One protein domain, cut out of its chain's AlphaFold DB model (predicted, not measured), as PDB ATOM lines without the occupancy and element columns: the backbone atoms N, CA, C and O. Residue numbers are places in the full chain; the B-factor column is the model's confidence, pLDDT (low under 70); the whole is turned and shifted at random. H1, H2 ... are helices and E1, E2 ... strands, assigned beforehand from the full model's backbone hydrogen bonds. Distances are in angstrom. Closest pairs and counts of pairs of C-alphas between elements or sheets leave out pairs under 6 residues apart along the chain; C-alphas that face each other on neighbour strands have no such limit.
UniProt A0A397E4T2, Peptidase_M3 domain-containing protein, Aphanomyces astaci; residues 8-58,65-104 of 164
ATOM      1  N   VAL A   8      -5.396  81.452 180.272       87.38
ATOM      2  CA  VAL A   8      -4.385  82.197 181.033       87.38
ATOM      3  C   VAL A   8      -3.433  82.888 180.058       87.38
ATOM      4  O   VAL A   8      -2.808  82.239 179.221       87.38
ATOM      5  N   VAL A   9      -3.307  84.212 180.171       90.00
ATOM      6  CA  VAL A   9      -2.459  85.026 179.277       90.00
ATOM      7  C   VAL A   9      -1.111  85.408 179.892       90.00
ATOM      8  O   VAL A   9      -0.163  85.674 179.160       90.00
ATOM      9  N   ALA A  10      -1.012  85.418 181.223       92.25
ATOM     10  CA  ALA A  10       0.191  85.750 181.984       92.25
ATOM     11  C   ALA A  10       0.019  85.341 183.452       92.25
ATOM     12  O   ALA A  10      -1.100  85.103 183.909       92.25
ATOM     13  N   GLN A  11       1.118  85.332 184.204       93.19
ATOM     14  CA  GLN A  11       1.108  85.182 185.660       93.19
ATOM     15  C   GLN A  11       1.982  86.259 186.297       93.19
ATOM     16  O   GLN A  11       2.907  86.772 185.664       93.19
ATOM     17  N   PHE A  12       1.711  86.611 187.550       95.12
ATOM     18  CA  PHE A  12       2.578  87.530 188.271       95.12
ATOM     19  C   PHE A  12       2.623  87.255 189.767       95.12
ATOM     20  O   PHE A  12       1.663  86.756 190.349       95.12
ATOM     21  N   TYR A  13       3.745  87.626 190.377       95.19
ATOM     22  CA  TYR A  13       3.911  87.674 191.826       95.19
ATOM     23  C   TYR A  13       3.693  89.102 192.320       95.19
ATOM     24  O   TYR A  13       4.058  90.059 191.636       95.19
ATOM     25  N   LEU A  14       3.138  89.260 193.517       94.12
ATOM     26  CA  LEU A  14       3.009  90.556 194.175       94.12
ATOM     27  C   LEU A  14       3.788  90.530 195.486       94.12
ATOM     28  O   LEU A  14       3.483  89.742 196.377       94.12
ATOM     29  N   ASP A  15       4.762  91.424 195.607       94.62
ATOM     30  CA  ASP A  15       5.524  91.648 196.829       94.62
ATOM     31  C   ASP A  15       5.260  93.075 197.349       94.62
ATOM     32  O   ASP A  15       5.975  94.020 196.988       94.62
ATOM     33  N   PRO A  16       4.218  93.264 198.178       91.19
ATOM     34  CA  PRO A  16       3.684  94.589 198.463       91.19
ATOM     35  C   PRO A  16       4.455  95.363 199.542       91.19
ATOM     36  O   PRO A  16       4.574  96.585 199.466       91.19
ATOM     37  N   TYR A  17       4.960  94.676 200.566       93.06
ATOM     38  CA  TYR A  17       5.357  95.326 201.818       93.06
ATOM     39  C   TYR A  17       6.842  95.663 201.888       93.06
ATOM     40  O   TYR A  17       7.689  94.944 201.348       93.06
ATOM     41  N   ALA A  18       7.154  96.746 202.596       92.19
ATOM     42  CA  ALA A  18       8.523  97.079 202.959       92.19
ATOM     43  C   ALA A  18       9.125  96.016 203.895       92.19
ATOM     44  O   ALA A  18       8.494  95.587 204.859       92.19
ATOM     45  N   ARG A  19      10.375  95.624 203.624       94.75
ATOM     46  CA  ARG A  19      11.204  94.787 204.510       94.75
ATOM     47  C   ARG A  19      12.601  95.409 204.624       94.75
ATOM     48  O   ARG A  19      13.466  95.108 203.793       94.75
ATOM     49  N   PRO A  20      12.816  96.328 205.589       90.06
ATOM     50  CA  PRO A  20      14.076  97.054 205.733       90.06
ATOM     51  C   PRO A  20      15.282  96.113 205.822       90.06
ATOM     52  O   PRO A  20      15.238  95.102 206.516       90.06
ATOM     53  N   GLY A  21      16.345  96.423 205.080       92.19
ATOM     54  CA  GLY A  21      17.583  95.631 205.045       92.19
ATOM     55  C   GLY A  21      17.511  94.309 204.268       92.19
ATOM     56  O   GLY A  21      18.557  93.760 203.941       92.19
ATOM     57  N   GLN A  22      16.317  93.814 203.926       94.00
ATOM     58  CA  GLN A  22      16.134  92.536 203.215       94.00
ATOM     59  C   GLN A  22      15.586  92.705 201.795       94.00
ATOM     60  O   GLN A  22      15.706  91.804 200.968       94.00
ATOM     61  N   LYS A  23      14.949  93.842 201.511       93.75
ATOM     62  CA  LYS A  23      14.296  94.124 200.234       93.75
ATOM     63  C   LYS A  23      14.780  95.447 199.660       93.75
ATOM     64  O   LYS A  23      14.903  96.444 200.372       93.75
ATOM     65  N   ARG A  24      15.006  95.457 198.344       93.12
ATOM     66  CA  ARG A  24      15.325  96.674 197.595       93.12
ATOM     67  C   ARG A  24      14.191  97.694 197.737       93.12
ATOM     68  O   ARG A  24      13.024  97.379 197.498       93.12
ATOM     69  N   GLN A  25      14.550  98.926 198.088       89.44
ATOM     70  CA  GLN A  25      13.598 100.032 198.180       89.44
ATOM     71  C   GLN A  25      13.052 100.445 196.802       89.44
ATOM     72  O   GLN A  25      13.699 100.247 195.773       89.44
ATOM     73  N   GLY A  26      11.868 101.063 196.802       89.44
ATOM     74  CA  GLY A  26      11.214 101.617 195.614       89.44
ATOM     75  C   GLY A  26       9.960 100.857 195.182       89.44
ATOM     76  O   GLY A  26       9.374 100.086 195.939       89.44
ATOM     77  N   SER A  27       9.501 101.109 193.962       93.44
ATOM     78  CA  SER A  27       8.379 100.386 193.358       93.44
ATOM     79  C   SER A  27       8.698 100.123 191.900       93.44
ATOM     80  O   SER A  27       8.993 101.056 191.153       93.44
ATOM     81  N   PHE A  28       8.722  98.854 191.517       93.94
ATOM     82  CA  PHE A  28       9.186  98.427 190.204       93.94
ATOM     83  C   PHE A  28       8.544  97.101 189.803       93.94
ATOM     84  O   PHE A  28       7.895  96.425 190.601       93.94
ATOM     85  N   VAL A  29       8.695  96.763 188.528       95.38
ATOM     86  CA  VAL A  29       8.269  95.486 187.966       95.38
ATOM     87  C   VAL A  29       9.501  94.779 187.441       95.38
ATOM     88  O   VAL A  29      10.292  95.388 186.720       95.38
ATOM     89  N   GLU A  30       9.660  93.514 187.797       93.75
ATOM     90  CA  GLU A  30      10.774  92.689 187.344       93.75
ATOM     91  C   GLU A  30      10.244  91.546 186.481       93.75
ATOM     92  O   GLU A  30       9.306  90.839 186.848       93.75
ATOM     93  N   VAL A  31      10.810  91.392 185.288       93.94
ATOM     94  CA  VAL A  31      10.415  90.327 184.366       93.94
ATOM     95  C   VAL A  31      11.129  89.047 184.787       93.94
ATOM     96  O   VAL A  31      12.353  89.001 184.792       93.94
ATOM     97  N   VAL A  32      10.366  87.999 185.103       94.75
ATOM     98  CA  VAL A  32      10.912  86.670 185.418       94.75
ATOM     99  C   VAL A  32      11.154  85.903 184.120       94.75
ATOM    100  O   VAL A  32      12.254  85.419 183.867       94.75
ATOM    101  N   VAL A  33      10.137  85.829 183.255       93.31
ATOM    102  CA  VAL A  33      10.264  85.292 181.894       93.31
ATOM    103  C   VAL A  33       9.394  86.074 180.914       93.31
ATOM    104  O   VAL A  33       8.242  86.385 181.200       93.31
ATOM    105  N   SER A  34       9.927  86.359 179.726       94.88
ATOM    106  CA  SER A  34       9.190  87.051 178.658       94.88
ATOM    107  C   SER A  34       8.375  86.091 177.790       94.88
ATOM    108  O   SER A  34       8.739  84.912 177.640       94.88
ATOM    109  N   ARG A  35       7.323  86.615 177.149       94.56
ATOM    110  CA  ARG A  35       6.533  85.885 176.150       94.56
ATOM    111  C   ARG A  35       7.438  85.416 175.011       94.56
ATOM    112  O   ARG A  35       8.231  86.186 174.487       94.56
ATOM    113  N   SER A  36       7.365  84.144 174.626       95.12
ATOM    114  CA  SER A  36       8.235  83.641 173.555       95.12
ATOM    115  C   SER A  36       7.678  82.402 172.878       95.12
ATOM    116  O   SER A  36       7.414  81.389 173.527       95.12
ATOM    117  N   LYS A  37       7.543  82.464 171.555       94.75
ATOM    118  CA  LYS A  37       7.159  81.330 170.707       94.75
ATOM    119  C   LYS A  37       8.308  80.347 170.500       94.75
ATOM    120  O   LYS A  37       8.067  79.159 170.323       94.75
ATOM    121  N   VAL A  38       9.551  80.830 170.566       94.38
ATOM    122  CA  VAL A  38      10.760  79.995 170.450       94.38
ATOM    123  C   VAL A  38      10.865  79.022 171.628       94.38
ATOM    124  O   VAL A  38      11.294  77.889 171.454       94.38
ATOM    125  N   LEU A  39      10.406  79.439 172.809       94.25
ATOM    126  CA  LEU A  39      10.446  78.650 174.046       94.25
ATOM    127  C   LEU A  39       9.110  77.947 174.347       94.25
ATOM    128  O   LEU A  39       8.777  77.703 175.507       94.25
ATOM    129  N   ARG A  40       8.320  77.654 173.306       92.44
ATOM    130  CA  ARG A  40       7.067  76.892 173.411       92.44
ATOM    131  C   ARG A  40       7.313  75.452 173.866       92.44
ATOM    132  O   ARG A  40       8.387  74.894 173.652       92.44
ATOM    133  N   THR A  41       6.284  74.822 174.421       89.31
ATOM    134  CA  THR A  41       6.290  73.394 174.776       89.31
ATOM    135  C   THR A  41       5.154  72.668 174.059       89.31
ATOM    136  O   THR A  41       4.274  73.303 173.482       89.31
ATOM    137  N   ALA A  42       5.119  71.333 174.129       88.25
ATOM    138  CA  ALA A  42       3.998  70.555 173.592       88.25
ATOM    139  C   ALA A  42       2.643  70.923 174.233       88.25
ATOM    140  O   ALA A  42       1.605  70.774 173.600       88.25
ATOM    141  N   LYS A  43       2.656  71.422 175.480       85.38
ATOM    142  CA  LYS A  43       1.455  71.822 176.230       85.38
ATOM    143  C   LYS A  43       1.133  73.316 176.119       85.38
ATOM    144  O   LYS A  43       0.023  73.714 176.444       85.38
ATOM    145  N   ALA A  44       2.088  74.139 175.686       85.31
ATOM    146  CA  ALA A  44       1.947  75.591 175.630       85.31
ATOM    147  C   ALA A  44       2.486  76.120 174.289       85.31
ATOM    148  O   ALA A  44       3.706  76.180 174.114       85.31
ATOM    149  N   PRO A  45       1.615  76.533 173.344       89.19
ATOM    150  CA  PRO A  45       2.027  76.962 172.000       89.19
ATOM    151  C   PRO A  45       2.873  78.247 171.997       89.19
ATOM    152  O   PRO A  45       3.549  78.544 171.011       89.19
ATOM    153  N   VAL A  46       2.869  78.985 173.107       92.50
ATOM    154  CA  VAL A  46       3.748  80.115 173.411       92.50
ATOM    155  C   VAL A  46       4.090  80.066 174.899       92.50
ATOM    156  O   VAL A  46       3.237  79.712 175.715       92.50
ATOM    157  N   ARG A  47       5.321  80.423 175.281       94.19
ATOM    158  CA  ARG A  47       5.649  80.633 176.695       94.19
ATOM    159  C   ARG A  47       4.916  81.875 177.191       94.19
ATOM    160  O   ARG A  47       5.098  82.947 176.612       94.19
ATOM    161  N   LEU A  48       4.119  81.731 178.245       93.00
ATOM    162  CA  LEU A  48       3.436  82.853 178.883       93.00
ATOM    163  C   LEU A  48       4.438  83.715 179.666       93.00
ATOM    164  O   LEU A  48       5.374  83.167 180.258       93.00
ATOM    165  N   PRO A  49       4.280  85.047 179.663       94.81
ATOM    166  CA  PRO A  49       5.127  85.915 180.455       94.81
ATOM    167  C   PRO A  49       4.810  85.782 181.950       94.81
ATOM    168  O   PRO A  49       3.649  85.654 182.350       94.81
ATOM    169  N   VAL A  50       5.859  85.864 182.769       95.44
ATOM    170  CA  VAL A  50       5.772  85.923 184.231       95.44
ATOM    171  C   VAL A  50       6.598  87.102 184.721       95.44
ATOM    172  O   VAL A  50       7.731  87.294 184.276       95.44
ATOM    173  N   PHE A  51       6.047  87.894 185.631       95.75
ATOM    174  CA  PHE A  51       6.722  89.058 186.209       95.75
ATOM    175  C   PHE A  51       6.381  89.217 187.692       95.75
ATOM    176  O   PHE A  51       5.423  88.629 188.186       95.75
ATOM    177  N   SER A  52       7.159  89.999 188.426       95.50
ATOM    178  CA  SER A  52       6.856  90.376 189.804       95.50
ATOM    179  C   SER A  52       6.564  91.869 189.885       95.50
ATOM    180  O   SER A  52       7.228  92.691 189.256       95.50
ATOM    181  N   ILE A  53       5.539  92.226 190.651       96.00
ATOM    182  CA  ILE A  53       5.262  93.600 191.058       96.00
ATOM    183  C   ILE A  53       5.815  93.760 192.465       96.00
ATOM    184  O   ILE A  53       5.351  93.106 193.399       96.00
ATOM    185  N   VAL A  54       6.794  94.643 192.614       95.44
ATOM    186  CA  VAL A  54       7.465  94.899 193.883       95.44
ATOM    187  C   VAL A  54       7.131  96.313 194.331       95.44
ATOM    188  O   VAL A  54       7.432  97.280 193.635       95.44
ATOM    189  N   LEU A  55       6.513  96.433 195.503       94.38
ATOM    190  CA  LEU A  55       6.208  97.701 196.169       94.38
ATOM    191  C   LEU A  55       6.913  97.757 197.525       94.38
ATOM    192  O   LEU A  55       7.525  96.785 197.950       94.38
ATOM    193  N   ASN A  56       6.840  98.880 198.228       92.88
ATOM    194  CA  ASN A  56       7.392  99.007 199.579       92.88
ATOM    195  C   ASN A  56       6.411  99.750 200.497       92.88
ATOM    196  O   ASN A  56       6.799 100.662 201.222       92.88
ATOM    197  N   GLN A  57       5.132  99.374 200.446       88.50
ATOM    198  CA  GLN A  57       4.103 100.004 201.273       88.50
ATOM    199  C   GLN A  57       4.216  99.564 202.740       88.50
ATOM    200  O   GLN A  57       4.795  98.510 203.045       88.50
ATOM    201  N   THR A  58       3.639 100.356 203.644       85.69
ATOM    202  CA  THR A  58       3.617 100.060 205.083       85.69
ATOM    203  C   THR A  58       2.981  98.693 205.345       85.69
ATOM    204  O   THR A  58       1.870  98.442 204.868       85.69
ATOM    205  N   PRO A  65      -5.286  95.427 208.695       77.81
ATOM    206  CA  PRO A  65      -4.782  95.399 207.328       77.81
ATOM    207  C   PRO A  65      -3.841  96.577 207.053       77.81
ATOM    208  O   PRO A  65      -3.927  97.632 207.682       77.81
ATOM    209  N   SER A  66      -2.972  96.417 206.053       79.56
ATOM    210  CA  SER A  66      -2.154  97.519 205.540       79.56
ATOM    211  C   SER A  66      -3.051  98.632 204.986       79.56
ATOM    212  O   SER A  66      -3.926  98.385 204.150       79.56
ATOM    213  N   LEU A  67      -2.833  99.859 205.461       77.88
ATOM    214  CA  LEU A  67      -3.474 101.056 204.931       77.88
ATOM    215  C   LEU A  67      -2.525 101.731 203.942       77.88
ATOM    216  O   LEU A  67      -1.389 102.057 204.279       77.88
ATOM    217  N   MET A  68      -3.013 101.950 202.724       75.94
ATOM    218  CA  MET A  68      -2.255 102.588 201.651       75.94
ATOM    219  C   MET A  68      -2.487 104.096 201.648       75.94
ATOM    220  O   MET A  68      -3.627 104.567 201.721       75.94
ATOM    221  N   THR A  69      -1.411 104.863 201.489       80.06
ATOM    222  CA  THR A  69      -1.529 106.276 201.130       80.06
ATOM    223  C   THR A  69      -1.975 106.414 199.674       80.06
ATOM    224  O   THR A  69      -1.927 105.472 198.880       80.06
ATOM    225  N   PHE A  70      -2.391 107.620 199.281       80.31
ATOM    226  CA  PHE A  70      -2.690 107.880 197.873       80.31
ATOM    227  C   PHE A  70      -1.446 107.709 196.981       80.31
ATOM    228  O   PHE A  70      -1.563 107.249 195.849       80.31
ATOM    229  N   THR A  71      -0.253 108.013 197.500       84.44
ATOM    230  CA  THR A  71       1.018 107.775 196.802       84.44
ATOM    231  C   THR A  71       1.257 106.286 196.570       84.44
ATOM    232  O   THR A  71       1.613 105.898 195.459       84.44
ATOM    233  N   ASP A  72       1.005 105.439 197.572       84.50
ATOM    234  CA  ASP A  72       1.132 103.981 197.422       84.50
ATOM    235  C   ASP A  72       0.160 103.448 196.365       84.50
ATOM    236  O   ASP A  72       0.514 102.591 195.555       84.50
ATOM    237  N   LEU A  73      -1.061 103.994 196.332       84.81
ATOM    238  CA  LEU A  73      -2.062 103.642 195.329       84.81
ATOM    239  C   LEU A  73      -1.614 104.053 193.918       84.81
ATOM    240  O   LEU A  73      -1.701 103.253 192.989       84.81
ATOM    241  N   ASP A  74      -1.102 105.273 193.754       86.69
ATOM    242  CA  ASP A  74      -0.555 105.756 192.482       86.69
ATOM    243  C   ASP A  74       0.619 104.886 191.994       86.69
ATOM    244  O   ASP A  74       0.673 104.504 190.821       86.69
ATOM    245  N   LEU A  75       1.529 104.500 192.891       91.56
ATOM    246  CA  LEU A  75       2.644 103.603 192.574       91.56
ATOM    247  C   LEU A  75       2.163 102.205 192.175       91.56
ATOM    248  O   LEU A  75       2.608 101.695 191.142       91.56
ATOM    249  N   LEU A  76       1.215 101.622 192.916       91.94
ATOM    250  CA  LEU A  76       0.601 100.337 192.573       91.94
ATOM    251  C   LEU A  76      -0.010 100.375 191.166       91.94
ATOM    252  O   LEU A  76       0.289  99.503 190.353       91.94
ATOM    253  N   PHE A  77      -0.813 101.393 190.843       92.56
ATOM    254  CA  PHE A  77      -1.406 101.534 189.507       92.56
ATOM    255  C   PHE A  77      -0.343 101.707 188.422       92.56
ATOM    256  O   PHE A  77      -0.479 101.151 187.331       92.56
ATOM    257  N   GLY A  78       0.736 102.429 188.724       94.06
ATOM    258  CA  GLY A  78       1.881 102.545 187.831       94.06
ATOM    259  C   GLY A  78       2.526 101.193 187.516       94.06
ATOM    260  O   GLY A  78       2.692 100.850 186.343       94.06
ATOM    261  N   CYS A  79       2.839 100.405 188.547       95.25
ATOM    262  CA  CYS A  79       3.416  99.069 188.391       95.25
ATOM    263  C   CYS A  79       2.455  98.104 187.688       95.25
ATOM    264  O   CYS A  79       2.878  97.375 186.796       95.25
ATOM    265  N   VAL A  80       1.159  98.135 188.014       94.38
ATOM    266  CA  VAL A  80       0.139  97.344 187.308       94.38
ATOM    267  C   VAL A  80       0.075  97.735 185.835       94.38
ATOM    268  O   VAL A  80       0.019  96.855 184.984       94.38
ATOM    269  N   GLY A  81       0.154  99.024 185.502       93.69
ATOM    270  CA  GLY A  81       0.189  99.471 184.110       93.69
ATOM    271  C   GLY A  81       1.375  98.906 183.334       93.69
ATOM    272  O   GLY A  81       1.213  98.433 182.208       93.69
ATOM    273  N   PHE A  82       2.556  98.883 183.950       94.25
ATOM    274  CA  PHE A  82       3.726  98.239 183.354       94.25
ATOM    275  C   PHE A  82       3.570  96.711 183.263       94.25
ATOM    276  O   PHE A  82       3.890  96.117 182.235       94.25
ATOM    277  N   GLY A  83       3.009  96.074 184.292       94.31
ATOM    278  CA  GLY A  83       2.683  94.647 184.292       94.31
ATOM    279  C   GLY A  83       1.712  94.260 183.174       94.31
ATOM    280  O   GLY A  83       1.936  93.275 182.478       94.31
ATOM    281  N   LEU A  84       0.679  95.069 182.922       93.44
ATOM    282  CA  LEU A  84      -0.274  94.857 181.828       93.44
ATOM    283  C   LEU A  84       0.394  94.921 180.453       93.44
ATOM    284  O   LEU A  84       0.033  94.142 179.573       93.44
ATOM    285  N   ARG A  85       1.395  95.793 180.266       92.81
ATOM    286  CA  ARG A  85       2.198  95.819 179.033       92.81
ATOM    287  C   ARG A  85       2.866  94.466 178.787       92.81
ATOM    288  O   ARG A  85       2.816  93.956 177.673       92.81
ATOM    289  N   ILE A  86       3.485  93.903 179.824       93.62
ATOM    290  CA  ILE A  86       4.147  92.596 179.754       93.62
ATOM    291  C   ILE A  86       3.110  91.493 179.511       93.62
ATOM    292  O   ILE A  86       3.301  90.645 178.644       93.62
ATOM    293  N   ALA A  87       2.001  91.523 180.252       93.25
ATOM    294  CA  ALA A  87       0.975  90.487 180.224       93.25
ATOM    295  C   ALA A  87       0.242  90.398 178.878       93.25
ATOM    296  O   ALA A  87      -0.115  89.309 178.439       93.25
ATOM    297  N   LEU A  88       0.006  91.545 178.234       93.00
ATOM    298  CA  LEU A  88      -0.845  91.661 177.046       93.00
ATOM    299  C   LEU A  88      -0.054  91.850 175.746       93.00
ATOM    300  O   LEU A  88      -0.642  92.155 174.709       93.00
ATOM    301  N   THR A  89       1.271  91.685 175.773       92.75
ATOM    302  CA  THR A  89       2.088  91.794 174.561       92.75
ATOM    303  C   THR A  89       1.708  90.722 173.535       92.75
ATOM    304  O   THR A  89       1.614  89.532 173.845       92.75
ATOM    305  N   SER A  90       1.512  91.133 172.283       92.38
ATOM    306  CA  SER A  90       1.255  90.229 171.155       92.38
ATOM    307  C   SER A  90       2.534  89.807 170.424       92.38
ATOM    308  O   SER A  90       2.500  88.875 169.617       92.38
ATOM    309  N   ALA A  91       3.680  90.424 170.736       92.69
ATOM    310  CA  ALA A  91       4.964  90.113 170.113       92.69
ATOM    311  C   ALA A  91       5.411  88.679 170.437       92.69
ATOM    312  O   ALA A  91       5.403  88.243 171.592       92.69
ATOM    313  N   GLU A  92       5.757  87.912 169.401       89.25
ATOM    314  CA  GLU A  92       6.021  86.468 169.507       89.25
ATOM    315  C   GLU A  92       7.464  86.117 169.879       89.25
ATOM    316  O   GLU A  92       7.720  85.024 170.387       89.25
ATOM    317  N   TYR A  93       8.411  87.021 169.639       90.62
ATOM    318  CA  TYR A  93       9.837  86.770 169.834       90.62
ATOM    319  C   TYR A  93      10.342  87.448 171.102       90.62
ATOM    320  O   TYR A  93      10.014  88.606 171.355       90.62
ATOM    321  N   THR A  94      11.194  86.748 171.861       89.62
ATOM    322  CA  THR A  94      11.723  87.227 173.148       89.62
ATOM    323  C   THR A  94      12.267  88.655 173.040       89.62
ATOM    324  O   THR A  94      11.873  89.503 173.836       89.62
ATOM    325  N   ALA A  95      13.059  88.929 171.995       88.25
ATOM    326  CA  ALA A  95      13.704  90.217 171.732       88.25
ATOM    327  C   ALA A  95      12.739  91.391 171.481       88.25
ATOM    328  O   ALA A  95      13.147  92.531 171.620       88.25
ATOM    329  N   ALA A  96      11.482  91.125 171.114       89.56
ATOM    330  CA  ALA A  96      10.461  92.152 170.866       89.56
ATOM    331  C   ALA A  96       9.326  92.138 171.908       89.56
ATOM    332  O   ALA A  96       8.522  93.063 171.985       89.56
ATOM    333  N   SER A  97       9.217  91.061 172.687       91.62
ATOM    334  CA  SER A  97       8.176  90.887 173.709       91.62
ATOM    335  C   SER A  97       8.472  91.597 175.029       91.62
ATOM    336  O   SER A  97       7.549  91.845 175.804       91.62
ATOM    337  N   GLY A  98       9.756  91.848 175.298       86.00
ATOM    338  CA  GLY A  98      10.242  92.434 176.538       86.00
ATOM    339  C   GLY A  98      10.238  93.958 176.512       86.00
ATOM    340  O   GLY A  98       9.383  94.593 175.896       86.00
ATOM    341  N   ILE A  99      11.199  94.536 177.228       85.31
ATOM    342  CA  ILE A  99      11.468  95.981 177.226       85.31
ATOM    343  C   ILE A  99      12.521  96.365 176.179       85.31
ATOM    344  O   ILE A  99      12.622  97.533 175.811       85.31
ATOM    345  N   ASP A 100      13.287  95.381 175.710       82.56
ATOM    346  CA  ASP A 100      14.331  95.564 174.714       82.56
ATOM    347  C   ASP A 100      13.712  96.032 173.392       82.56
ATOM    348  O   ASP A 100      12.706  95.490 172.933       82.56
ATOM    349  N   GLY A 101      14.295  97.073 172.798       80.94
ATOM    350  CA  GLY A 101      13.818  97.648 171.538       80.94
ATOM    351  C   GLY A 101      12.648  98.627 171.666       80.94
ATOM    352  O   GLY A 101      12.114  99.043 170.645       80.94
ATOM    353  N   ILE A 102      12.254  99.008 172.883       88.31
ATOM    354  CA  ILE A 102      11.283 100.087 173.107       88.31
ATOM    355  C   ILE A 102      12.022 101.352 173.511       88.31
ATOM    356  O   ILE A 102      12.890 101.330 174.387       88.31
ATOM    357  N   GLU A 103      11.641 102.467 172.904       90.25
ATOM    358  CA  GLU A 103      12.189 103.775 173.214       90.25
ATOM    359  C   GLU A 103      11.969 104.102 174.698       90.25
ATOM    360  O   GLU A 103      10.874 103.952 175.255       90.25
ATOM    361  N   ALA A 104      13.040 104.530 175.370       86.62
ATOM    362  CA  ALA A 104      13.052 104.689 176.822       86.62
ATOM    363  C   ALA A 104      11.993 105.691 177.328       86.62
ATOM    364  O   ALA A 104      11.430 105.520 178.411       86.62
TER     365      ALA A 104
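What this domain is: This is residues 8 to 58 and 65 to 104 of the 164 residues of the protein "Peptidase_M3 domain-containing protein" of Aphanomyces astaci (UniProt A0A397E4T2). Look for a three-stranded sheet with long helix H1 along one face, two layers. The 91 printed residues, under half in named elements, run E1, E2, E3, H1, H2; class and sheet, order E1 E3 E2, are mixed. It is only just loose, close to compact: radius of gyration of the C-alphas 15.0 A, spans 43 by 30 by 23 A.

How they stand to each other: E3, residues 50 to 57, is parallel to E1, residues 11 to 17, with N 53 and O 13 within hydrogen-bond range, 2.8 A. E2, residues 28 to 33, is E3's antiparallel hairpin partner, with N 52 and O 30 2.8 A apart. H1, residues 70 to 87, is on the sheet along E3, 6 degrees on the local plane. Its O i to N i+4 pairs are all within range. H2, residues 94 to 97, is close but not clearly touching H1.

Where its parts are: Find C-alpha 70 at (-2.690, 107.880, 197.873); H1 spans 25.0 A.

The domain as a whole: Across the cut C-alphas 58 and 65 are 9.9 A apart.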